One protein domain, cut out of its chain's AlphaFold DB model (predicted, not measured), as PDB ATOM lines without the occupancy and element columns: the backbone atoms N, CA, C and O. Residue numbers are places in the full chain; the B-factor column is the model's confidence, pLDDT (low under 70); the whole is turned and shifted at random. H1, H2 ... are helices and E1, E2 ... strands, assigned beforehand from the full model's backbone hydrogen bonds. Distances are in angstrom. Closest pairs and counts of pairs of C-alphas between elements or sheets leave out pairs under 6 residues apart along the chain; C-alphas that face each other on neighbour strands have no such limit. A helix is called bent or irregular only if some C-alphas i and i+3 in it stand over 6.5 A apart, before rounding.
ATOM      1  N   ALA A   2      34.894   5.013   8.360       88.12
ATOM      2  CA  ALA A   2      33.720   4.785   9.227       88.12
ATOM      3  C   ALA A   2      32.615   5.850   9.068       88.12
ATOM      4  O   ALA A   2      31.452   5.510   8.900       88.12
ATOM      5  N   VAL A   3      32.988   7.135   9.005       93.00
ATOM      6  CA  VAL A   3      32.043   8.242   8.764       93.00
ATOM      7  C   VAL A   3      31.330   8.116   7.414       93.00
ATOM      8  O   VAL A   3      30.139   8.385   7.327       93.00
ATOM      9  N   ILE A   4      32.024   7.684   6.360       94.62
ATOM     10  CA  ILE A   4      31.428   7.491   5.027       94.62
ATOM     11  C   ILE A   4      30.373   6.384   5.089       94.62
ATOM     12  O   ILE A   4      29.231   6.606   4.685       94.62
ATOM     13  N   LEU A   5      30.746   5.232   5.661       93.06
ATOM     14  CA  LEU A   5      29.864   4.075   5.836       93.06
ATOM     15  C   LEU A   5      28.667   4.382   6.747       93.06
ATOM     16  O   LEU A   5      27.588   3.838   6.540       93.06
ATOM     17  N   ASP A   6      28.827   5.281   7.720       94.62
ATOM     18  CA  ASP A   6      27.749   5.677   8.629       94.62
ATOM     19  C   ASP A   6      26.815   6.762   8.052       94.62
ATOM     20  O   ASP A   6      25.723   6.984   8.579       94.62
ATOM     21  N   THR A   7      27.202   7.412   6.947       96.12
ATOM     22  CA  THR A   7      26.484   8.564   6.376       96.12
ATOM     23  C   THR A   7      25.941   8.286   4.974       96.12
ATOM     24  O   THR A   7      24.947   7.577   4.813       96.12
ATOM     25  N   TRP A   8      26.534   8.888   3.944       97.12
ATOM     26  CA  TRP A   8      25.983   8.930   2.595       97.12
ATOM     27  C   TRP A   8      26.068   7.582   1.879       97.12
ATOM     28  O   TRP A   8      25.201   7.288   1.059       97.12
ATOM     29  N   ALA A   9      27.032   6.731   2.237       95.81
ATOM     30  CA  ALA A   9      27.190   5.408   1.640       95.81
ATOM     31  C   ALA A   9      25.980   4.491   1.908       95.81
ATOM     32  O   ALA A   9      25.642   3.669   1.064       95.81
ATOM     33  N   LYS A  10      25.249   4.696   3.016       95.19
ATOM     34  CA  LYS A  10      23.999   3.968   3.326       95.19
ATOM     35  C   LYS A  10      22.876   4.207   2.317       95.19
ATOM     36  O   LYS A  10      21.900   3.466   2.308       95.19
ATOM     37  N   LYS A  11      22.965   5.282   1.527       96.62
ATOM     38  CA  LYS A  11      21.979   5.624   0.493       96.62
ATOM     39  C   LYS A  11      22.331   5.038  -0.879       96.62
ATOM     40  O   LYS A  11      21.525   5.153  -1.807       96.62
ATOM     41  N   CYS A  12      23.527   4.473  -1.030       95.44
ATOM     42  CA  CYS A  12      23.947   3.779  -2.241       95.44
ATOM     43  C   CYS A  12      23.295   2.391  -2.308       95.44
ATOM     44  O   CYS A  12      22.987   1.804  -1.275       95.44
ATOM     45  N   ASP A  13      23.099   1.869  -3.521       94.12
ATOM     46  CA  ASP A  13      22.584   0.503  -3.706       94.12
ATOM     47  C   ASP A  13      23.634  -0.550  -3.312       94.12
ATOM     48  O   ASP A  13      23.294  -1.624  -2.823       94.12
ATOM     49  N   ASP A  14      24.914  -0.218  -3.495       92.06
ATOM     50  CA  ASP A  14      26.068  -1.025  -3.105       92.06
ATOM     51  C   ASP A  14      27.289  -0.115  -2.927       92.06
ATOM     52  O   ASP A  14      27.337   1.002  -3.456       92.06
ATOM     53  N   VAL A  15      28.266  -0.574  -2.150       92.31
ATOM     54  CA  VAL A  15      29.474   0.180  -1.801       92.31
ATOM     55  C   VAL A  15      30.654  -0.775  -1.806       92.31
ATOM     56  O   VAL A  15      30.635  -1.782  -1.111       92.31
ATOM     57  N   LEU A  16      31.707  -0.419  -2.540       91.56
ATOM     58  CA  LEU A  16      32.964  -1.156  -2.555       91.56
ATOM     59  C   LEU A  16      34.123  -0.218  -2.228       91.56
ATOM     60  O   LEU A  16      34.308   0.812  -2.876       91.56
ATOM     61  N   VAL A  17      34.912  -0.585  -1.222       91.88
ATOM     62  CA  VAL A  17      36.057   0.204  -0.761       91.88
ATOM     63  C   VAL A  17      37.342  -0.331  -1.378       91.88
ATOM     64  O   VAL A  17      37.646  -1.512  -1.275       91.88
ATOM     65  N   PHE A  18      38.150   0.542  -1.967       89.31
ATOM     66  CA  PHE A  18      39.490   0.187  -2.433       89.31
ATOM     67  C   PHE A  18      40.520   0.753  -1.460       89.31
ATOM     68  O   PHE A  18      40.552   1.959  -1.226       89.31
ATOM     69  N   THR A  19      41.348  -0.110  -0.872       87.25
ATOM     70  CA  THR A  19      42.234   0.261   0.243       87.25
ATOM     71  C   THR A  19      43.568  -0.475   0.167       87.25
ATOM     72  O   THR A  19      43.643  -1.603  -0.313       87.25
ATOM     73  N   ASP A  20      44.636   0.154   0.647       85.25
ATOM     74  CA  ASP A  20      45.954  -0.455   0.872       85.25
ATOM     75  C   ASP A  20      46.192  -0.812   2.350       85.25
ATOM     76  O   ASP A  20      47.278  -1.269   2.709       85.25
ATOM     77  N   ALA A  21      45.159  -0.679   3.186       85.44
ATOM     78  CA  ALA A  21      45.114  -1.141   4.567       85.44
ATOM     79  C   ALA A  21      44.066  -2.258   4.736       85.44
ATOM     80  O   ALA A  21      43.001  -2.176   4.113       85.44
ATOM     81  N   PRO A  22      44.335  -3.279   5.572       85.31
ATOM     82  CA  PRO A  22      43.344  -4.302   5.893       85.31
ATOM     83  C   PRO A  22      42.135  -3.669   6.595       85.31
ATOM     84  O   PRO A  22      42.297  -2.787   7.441       85.31
ATOM     85  N   LEU A  23      40.933  -4.125   6.243       88.31
ATOM     86  CA  LEU A  23      39.676  -3.714   6.866       88.31
ATOM     87  C   LEU A  23      38.977  -4.912   7.510       88.31
ATOM     88  O   LEU A  23      39.294  -6.066   7.214       88.31
ATOM     89  N   GLU A  24      38.017  -4.615   8.383       87.75
ATOM     90  CA  GLU A  24      37.125  -5.613   8.969       87.75
ATOM     91  C   GLU A  24      36.354  -6.377   7.879       87.75
ATOM     92  O   GLU A  24      36.068  -5.852   6.799       87.75
ATOM     93  N   TYR A  25      36.030  -7.642   8.160       78.88
ATOM     94  CA  TYR A  25      35.435  -8.563   7.182       78.88
ATOM     95  C   TYR A  25      34.036  -8.136   6.706       78.88
ATOM     96  O   TYR A  25      33.600  -8.530   5.626       78.88
ATOM     97  N   ASP A  26      33.323  -7.338   7.499       87.62
ATOM     98  CA  ASP A  26      31.975  -6.851   7.203       87.62
ATOM     99  C   ASP A  26      31.950  -5.645   6.250       87.62
ATOM    100  O   ASP A  26      30.887  -5.298   5.734       87.62
ATOM    101  N   VAL A  27      33.100  -5.025   5.968       89.62
ATOM    102  CA  VAL A  27      33.209  -3.944   4.986       89.62
ATOM    103  C   VAL A  27      33.514  -4.543   3.613       89.62
ATOM    104  O   VAL A  27      34.587  -5.126   3.445       89.62
ATOM    105  N   PRO A  28      32.656  -4.375   2.587       89.56
ATOM    106  CA  PRO A  28      32.989  -4.822   1.240       89.56
ATOM    107  C   PRO A  28      34.193  -4.031   0.717       89.56
ATOM    108  O   PRO A  28      34.118  -2.813   0.513       89.56
ATOM    109  N   HIS A  29      35.324  -4.708   0.523       91.50
ATOM    110  CA  HIS A  29      36.556  -4.048   0.115       91.50
ATOM    111  C   HIS A  29      37.451  -4.903  -0.780       91.50
ATOM    112  O   HIS A  29      37.453  -6.130  -0.719       91.50
ATOM    113  N   VAL A  30      38.261  -4.219  -1.585       88.62
ATOM    114  CA  VAL A  30      39.384  -4.789  -2.327       88.62
ATOM    115  C   VAL A  30      40.671  -4.265  -1.706       88.62
ATOM    116  O   VAL A  30      40.941  -3.060  -1.701       88.62
ATOM    117  N   TYR A  31      41.462  -5.192  -1.171       87.81
ATOM    118  CA  TYR A  31      42.728  -4.893  -0.514       87.81
ATOM    119  C   TYR A  31      43.903  -4.955  -1.500       87.81
ATOM    120  O   TYR A  31      44.155  -5.980  -2.134       87.81
ATOM    121  N   PHE A  32      44.658  -3.862  -1.603       83.94
ATOM    122  CA  PHE A  32      45.826  -3.719  -2.468       83.94
ATOM    123  C   PHE A  32      47.099  -3.402  -1.658       83.94
ATOM    124  O   PHE A  32      47.562  -2.259  -1.663       83.94
ATOM    125  N   PRO A  33      47.734  -4.407  -1.025       77.75
ATOM    126  CA  PRO A  33      48.877  -4.206  -0.121       77.75
ATOM    127  C   PRO A  33      50.085  -3.514  -0.772       77.75
ATOM    128  O   PRO A  33      50.878  -2.862  -0.102       77.75
ATOM    129  N   MET A  34      50.245  -3.656  -2.091       74.06
ATOM    130  CA  MET A  34      51.391  -3.129  -2.844       74.06
ATOM    131  C   MET A  34      51.257  -1.653  -3.251       74.06
ATOM    132  O   MET A  34      52.117  -1.151  -3.967       74.06
ATOM    133  N   MET A  35      50.183  -0.957  -2.863       69.50
ATOM    134  CA  MET A  35      49.930   0.427  -3.293       69.50
ATOM    135  C   MET A  35      50.116   1.473  -2.185       69.50
ATOM    136  O   MET A  35      49.596   2.577  -2.294       69.50
ATOM    137  N   ASN A  36      50.890   1.168  -1.148       66.88
ATOM    138  CA  ASN A  36      51.103   2.050   0.006       66.88
ATOM    139  C   ASN A  36      51.938   3.322  -0.275       66.88
ATOM    140  O   ASN A  36      52.050   4.184   0.597       66.88
ATOM    141  N   THR A  37      52.534   3.474  -1.461       64.06
ATOM    142  CA  THR A  37      53.310   4.667  -1.830       64.06
ATOM    143  C   THR A  37      52.462   5.676  -2.615       64.06
ATOM    144  O   THR A  37      51.680   5.335  -3.507       64.06
ATOM    145  N   ARG A  38      52.632   6.966  -2.293       61.06
ATOM    146  CA  ARG A  38      51.888   8.085  -2.910       61.06
ATOM    147  C   ARG A  38      52.097   8.178  -4.429       61.06
ATOM    148  O   ARG A  38      51.191   8.597  -5.156       61.06
ATOM    149  N   ASP A  39      53.249   7.710  -4.900       63.59
ATOM    150  CA  ASP A  39      53.666   7.732  -6.306       63.59
ATOM    151  C   ASP A  39      52.874   6.761  -7.205       63.59
ATOM    152  O   ASP A  39      53.041   6.758  -8.423       63.59
ATOM    153  N   HIS A  40      51.957   5.969  -6.639       68.38
ATOM    154  CA  HIS A  40      51.096   5.047  -7.387       68.38
ATOM    155  C   HIS A  40      49.647   5.521  -7.542       68.38
ATOM    156  O   HIS A  40      48.792   4.735  -7.936       68.38
ATOM    157  N   SER A  41      49.340   6.797  -7.291       74.50
ATOM    158  CA  SER A  41      47.960   7.320  -7.364       74.50
ATOM    159  C   SER A  41      47.267   7.054  -8.713       74.50
ATOM    160  O   SER A  41      46.108   6.647  -8.749       74.50
ATOM    161  N   TRP A  42      47.978   7.196  -9.837       78.94
ATOM    162  CA  TRP A  42      47.432   6.862 -11.160       78.94
ATOM    163  C   TRP A  42      47.214   5.354 -11.349       78.94
ATOM    164  O   TRP A  42      46.179   4.928 -11.855       78.94
ATOM    165  N   GLU A  43      48.156   4.530 -10.890       81.44
ATOM    166  CA  GLU A  43      48.033   3.069 -10.937       81.44
ATOM    167  C   GLU A  43      46.867   2.570 -10.069       81.44
ATOM    168  O   GLU A  43      46.136   1.672 -10.492       81.44
ATOM    169  N   LYS A  44      46.619   3.207  -8.912       79.12
ATOM    170  CA  LYS A  44      45.428   2.969  -8.079       79.12
ATOM    171  C   LYS A  44      44.157   3.177  -8.895       79.12
ATOM    172  O   LYS A  44      43.343   2.264  -9.001       79.12
ATOM    173  N   ILE A  45      44.036   4.340  -9.537       83.44
ATOM    174  CA  ILE A  45      42.881   4.695 -10.369       83.44
ATOM    175  C   ILE A  45      42.682   3.674 -11.499       83.44
ATOM    176  O   ILE A  45      41.576   3.166 -11.674       83.44
ATOM    177  N   ARG A  46      43.743   3.308 -12.232       85.50
ATOM    178  CA  ARG A  46      43.652   2.320 -13.324       85.50
ATOM    179  C   ARG A  46      43.167   0.957 -12.848       85.50
ATOM    180  O   ARG A  46      42.387   0.321 -13.549       85.50
ATOM    181  N   ARG A  47      43.631   0.489 -11.687       84.19
ATOM    182  CA  ARG A  47      43.207  -0.800 -11.124       84.19
ATOM    183  C   ARG A  47      41.755  -0.777 -10.668       84.19
ATOM    184  O   ARG A  47      41.051  -1.737 -10.946       84.19
ATOM    185  N   VAL A  48      41.315   0.313 -10.034       85.00
ATOM    186  CA  VAL A  48      39.908   0.511  -9.649       85.00
ATOM    187  C   VAL A  48      39.009   0.464 -10.881       85.00
ATOM    188  O   VAL A  48      38.049  -0.295 -10.903       85.00
ATOM    189  N   PHE A  49      39.350   1.217 -11.931       82.38
ATOM    190  CA  PHE A  49      38.564   1.210 -13.165       82.38
ATOM    191  C   PHE A  49      38.607  -0.132 -13.889       82.38
ATOM    192  O   PHE A  49      37.583  -0.551 -14.411       82.38
ATOM    193  N   ARG A  50      39.752  -0.827 -13.899       84.81
ATOM    194  CA  ARG A  50      39.834  -2.173 -14.475       84.81
ATOM    195  C   ARG A  50      38.944  -3.158 -13.719       84.81
ATOM    196  O   ARG A  50      38.183  -3.858 -14.362       84.81
ATOM    197  N   PHE A  51      38.990  -3.160 -12.385       83.31
ATOM    198  CA  PHE A  51      38.117  -4.001 -11.560       83.31
ATOM    199  C   PHE A  51      36.638  -3.681 -11.811       83.31
ATOM    200  O   PHE A  51      35.837  -4.574 -12.050       83.31
ATOM    201  N   ALA A  52      36.269  -2.398 -11.827       79.94
ATOM    202  CA  ALA A  52      34.898  -1.993 -12.127       79.94
ATOM    203  C   ALA A  52      34.457  -2.432 -13.536       79.94
ATOM    204  O   ALA A  52      33.318  -2.843 -13.724       79.94
ATOM    205  N   PHE A  53      35.354  -2.364 -14.520       78.81
ATOM    206  CA  PHE A  53      35.054  -2.757 -15.892       78.81
ATOM    207  C   PHE A  53      34.964  -4.277 -16.076       78.81
ATOM    208  O   PHE A  53      34.049  -4.738 -16.737       78.81
ATOM    209  N   GLU A  54      35.891  -5.050 -15.508       82.44
ATOM    210  CA  GLU A  54      35.972  -6.506 -15.701       82.44
ATOM    211  C   GLU A  54      35.004  -7.271 -14.786       82.44
ATOM    212  O   GLU A  54      34.355  -8.214 -15.232       82.44
ATOM    213  N   ASP A  55      34.884  -6.858 -13.519       73.06
ATOM    214  CA  ASP A  55      34.198  -7.636 -12.479       73.06
ATOM    215  C   ASP A  55      32.802  -7.098 -12.131       73.06
ATOM    216  O   ASP A  55      31.990  -7.818 -11.546       73.06
ATOM    217  N   MET A  56      32.501  -5.837 -12.468       71.00
ATOM    218  CA  MET A  56      31.182  -5.237 -12.207       71.00
ATOM    219  C   MET A  56      30.334  -5.058 -13.469       71.00
ATOM    220  O   MET A  56      29.187  -4.622 -13.353       71.00
ATOM    221  N   GLU A  57      30.845  -5.415 -14.654       61.06
ATOM    222  CA  GLU A  57      30.136  -5.215 -15.920       61.06
ATOM    223  C   GLU A  57      28.714  -5.803 -15.851       61.06
ATOM    224  O   GLU A  57      28.517  -6.998 -15.625       61.06
ATOM    225  N   LYS A  58      27.715  -4.932 -16.065       69.12
ATOM    226  CA  LYS A  58      26.263  -5.208 -16.083       69.12
ATOM    227  C   LYS A  58      25.546  -5.386 -14.736       69.12
ATOM    228  O   LYS A  58      24.372  -5.752 -14.754       69.12
ATOM    229  N   LYS A  59      26.170  -5.115 -13.580       82.56
ATOM    230  CA  LYS A  59      25.425  -5.133 -12.299       82.56
ATOM    231  C   LYS A  59      24.597  -3.861 -12.075       82.56
ATOM    232  O   LYS A  59      23.489  -3.950 -11.552       82.56
ATOM    233  N   TYR A  60      25.129  -2.704 -12.470       89.31
ATOM    234  CA  TYR A  60      24.515  -1.389 -12.260       89.31
ATOM    235  C   TYR A  60      24.537  -0.525 -13.520       89.31
ATOM    236  O   TYR A  60      25.475  -0.610 -14.316       89.31
ATOM    237  N   ASP A  61      23.543   0.357 -13.632       91.00
ATOM    238  CA  ASP A  61      23.434   1.360 -14.701       91.00
ATOM    239  C   ASP A  61      24.459   2.494 -14.542       91.00
ATOM    240  O   ASP A  61      24.964   3.044 -15.518       91.00
ATOM    241  N   TRP A  62      24.773   2.856 -13.293       91.62
ATOM    242  CA  TRP A  62      25.639   3.986 -12.961       91.62
ATOM    243  C   TRP A  62      26.626   3.625 -11.860       91.62
ATOM    244  O   TRP A  62      26.257   3.065 -10.829       91.62
ATOM    245  N   TYR A  63      27.880   4.033 -12.054       91.12
ATOM    246  CA  TYR A  63      28.957   3.874 -11.083       91.12
ATOM    247  C   TYR A  63      29.431   5.246 -10.620       91.12
ATOM    248  O   TYR A  63      29.680   6.142 -11.429       91.12
ATOM    249  N   LEU A  64      29.591   5.397  -9.309       92.81
ATOM    250  CA  LEU A  64      30.123   6.601  -8.686       92.81
ATOM    251  C   LEU A  64      31.466   6.279  -8.035       92.81
ATOM    252  O   LEU A  64      31.548   5.412  -7.169       92.81
ATOM    253  N   ARG A  65      32.506   7.029  -8.404       91.88
ATOM    254  CA  ARG A  65      33.766   7.067  -7.657       91.88
ATOM    255  C   ARG A  65      33.758   8.278  -6.724       91.88
ATOM    256  O   ARG A  65      33.462   9.384  -7.169       91.88
ATOM    257  N   ALA A  66      34.165   8.075  -5.477       92.50
ATOM    258  CA  ALA A  66      34.458   9.136  -4.519       92.50
ATOM    259  C   ALA A  66      35.729   8.788  -3.729       92.50
ATOM    260  O   ALA A  66      35.985   7.609  -3.477       92.50
ATOM    261  N   ASP A  67      36.508   9.804  -3.365       90.25
ATOM    262  CA  ASP A  67      37.664   9.661  -2.475       90.25
ATOM    263  C   ASP A  67      37.220   9.749  -0.997       90.25
ATOM    264  O   ASP A  67      36.051  10.013  -0.696       90.25
ATOM    265  N   ASP A  68      38.121   9.464  -0.055       90.56
ATOM    266  CA  ASP A  68      37.799   9.348   1.375       90.56
ATOM    267  C   ASP A  68      37.571  10.693   2.091       90.56
ATOM    268  O   ASP A  68      37.118  10.717   3.240       90.56
ATOM    269  N   ASP A  69      37.826  11.798   1.398       92.31
ATOM    270  CA  ASP A  69      37.570  13.178   1.808       92.31
ATOM    271  C   ASP A  69      36.307  13.787   1.163       92.31
ATOM    272  O   ASP A  69      35.985  14.956   1.395       92.31
ATOM    273  N   ALA A  70      35.543  13.001   0.396       93.31
ATOM    274  CA  ALA A  70      34.325  13.452  -0.270       93.31
ATOM    275  C   ALA A  70      33.043  13.208   0.553       93.31
ATOM    276  O   ALA A  70      32.896  12.229   1.292       93.31
ATOM    277  N   TYR A  71      32.046  14.074   0.339       95.38
ATOM    278  CA  TYR A  71      30.674  13.877   0.807       95.38
ATOM    279  C   TYR A  71      29.696  13.987  -0.362       95.38
ATOM    280  O   TYR A  71      29.692  14.986  -1.084       95.38
ATOM    281  N   VAL A  72      28.847  12.974  -0.540       96.69
ATOM    282  CA  VAL A  72      27.945  12.885  -1.694       96.69
ATOM    283  C   VAL A  72      26.494  13.032  -1.257       96.69
ATOM    284  O   VAL A  72      25.984  12.292  -0.419       96.69
ATOM    285  N   LEU A  73      25.776  13.952  -1.899       97.50
ATOM    286  CA  LEU A  73      24.318  14.014  -1.826       97.50
ATOM    287  C   LEU A  73      23.723  12.981  -2.794       97.50
ATOM    288  O   LEU A  73      23.390  13.310  -3.931       97.50
ATOM    289  N   VAL A  74      23.621  11.721  -2.355       97.19
ATOM    290  CA  VAL A  74      23.220  10.585  -3.213       97.19
ATOM    291  C   VAL A  74      21.865  10.806  -3.896       97.19
ATOM    292  O   VAL A  74      21.715  10.476  -5.067       97.19
ATOM    293  N   ASP A  75      20.903  11.438  -3.221       97.31
ATOM    294  CA  ASP A  75      19.582  11.733  -3.799       97.31
ATOM    295  C   ASP A  75      19.675  12.712  -4.991       97.31
ATOM    296  O   ASP A  75      18.993  12.550  -6.010       97.31
ATOM    297  N   ASN A  76      20.591  13.682  -4.914       97.38
ATOM    298  CA  ASN A  76      20.860  14.617  -6.006       97.38
ATOM    299  C   ASN A  76      21.605  13.914  -7.147       97.38
ATOM    300  O   ASN A  76      21.277  14.128  -8.310       97.38
ATOM    301  N   ALA A  77      22.565  13.041  -6.823       96.62
ATOM    302  CA  ALA A  77      23.270  12.236  -7.818       96.62
ATOM    303  C   ALA A  77      22.305  11.314  -8.584       96.62
ATOM    304  O   ALA A  77      22.361  11.258  -9.810       96.62
ATOM    305  N   ARG A  78      21.354  10.667  -7.891       96.06
ATOM    306  CA  ARG A  78      20.288   9.862  -8.515       96.06
ATOM    307  C   ARG A  78      19.402  10.694  -9.435       96.06
ATOM    308  O   ARG A  78      18.999  10.220 -10.490       96.06
ATOM    309  N   THR A  79      19.084  11.923  -9.039       96.62
ATOM    310  CA  THR A  79      18.301  12.837  -9.883       96.62
ATOM    311  C   THR A  79      19.067  13.208 -11.153       96.62
ATOM    312  O   THR A  79      18.501  13.119 -12.234       96.62
ATOM    313  N   LEU A  80      20.364  13.515 -11.044       95.44
ATOM    314  CA  LEU A  80      21.215  13.848 -12.188       95.44
ATOM    315  C   LEU A  80      21.283  12.712 -13.224       95.44
ATOM    316  O   LEU A  80      21.151  12.943 -14.424       95.44
ATOM    317  N   VAL A  81      21.485  11.471 -12.774       95.81
ATOM    318  CA  VAL A  81      21.626  10.334 -13.698       95.81
ATOM    319  C   VAL A  81      20.303   9.914 -14.347       95.81
ATOM    320  O   VAL A  81      20.318   9.390 -15.453       95.81
ATOM    321  N   LYS A  82      19.151  10.204 -13.721       95.50
ATOM    322  CA  LYS A  82      17.815   9.937 -14.294       95.50
ATOM    323  C   LYS A  82      17.516  10.736 -15.562       95.50
ATOM    324  O   LYS A  82      16.625  10.361 -16.316       95.50
ATOM    325  N   GLU A  83      18.230  11.833 -15.788       94.31
ATOM    326  CA  GLU A  83      18.092  12.661 -16.991       94.31
ATOM    327  C   GLU A  83      18.872  12.098 -18.192       94.31
ATOM    328  O   GLU A  83      18.809  12.651 -19.288       94.31
ATOM    329  N   HIS A  84      19.604  10.996 -17.999       95.06
ATOM    330  CA  HIS A  84      20.480  10.391 -18.993       95.06
ATOM    331  C   HIS A  84      20.034   8.958 -19.321       95.06
ATOM    332  O   HIS A  84      19.476   8.249 -18.487       95.06
TER     333      HIS A  84
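AT A GLANCE: This is residues 2 to 84 of the 108 residues of an uncharacterized protein of Bursaphelenchus xylophilus (UniProt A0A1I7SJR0). Look first for a small ribbon of two side-by-side parallel strands, E1 and E2, near the middle, with the long helix H3 passing near E1 and the shorter helices H2 and H4 meeting at one end of the longest axis. The contacts between the named parts are few, and the long unnamed stretch 56 to 73 leads from H3 to H4; residues 53 to 59 stick out. The 83 printed residues hold four named helices and two named strands, in the order H1 H2 E1 E2 H3 H4, and the class is mostly helix. The whole is only just compact, close to loose, with a radius of gyration of the C-alphas of 13.7 A and spans of 39 by 27 by 23 A.

HOW THE PARTS SIT: Begin at E1, residues 17 to 19, and its parallel neighbour E2, residues 29 to 31, at 17 degrees; N 30 and O 17 are 2.8 A apart, within hydrogen-bond range. The closest C-alphas of E1 and H3, residues 38 to 55, are those of Phe 18 and Val 48, 7.2 A apart. H2, residues 8 to 11, and H4, residues 74 to 82, only just touch, with 3 pairs of C-alphas within 8 A; the closest are Lys 11 and Val 74, 6.3 A. H1, residues 2 to 6, meets H2 only through their link; H3 and H4 are apart. Every O i to N i+4 pair is within hydrogen-bond range in H1 and H4, and 12 of 14 are in H3; H2 is too short for such a pair.

IN THESE COORDINATES: Find C-alpha 17 at (36.057, 0.204, -0.761), where E1 begins; E1 and E2 each measure 6.3 A. H3 runs 25.5 A from C-alpha 38 to C-alpha 55 at (34.198, -7.636, -12.479); it is irregular, with C-alphas 39 and 42 at 7.9 A. H1 measures 6.1 A, H2 5.6 A and H4 12.3 A, ending at C-alpha 82 at (17.815, 9.937, -14.294).

THE WHOLE: The two C-alphas farthest apart are those of Met 34 and Glu 83, 39.5 A. The printed part has no cut; the link from H3 to H4, 18 residues, is long. The mean pLDDT of the printed part is 86.8; look for values under 70 at residues 35 to 40 and 57 to 58.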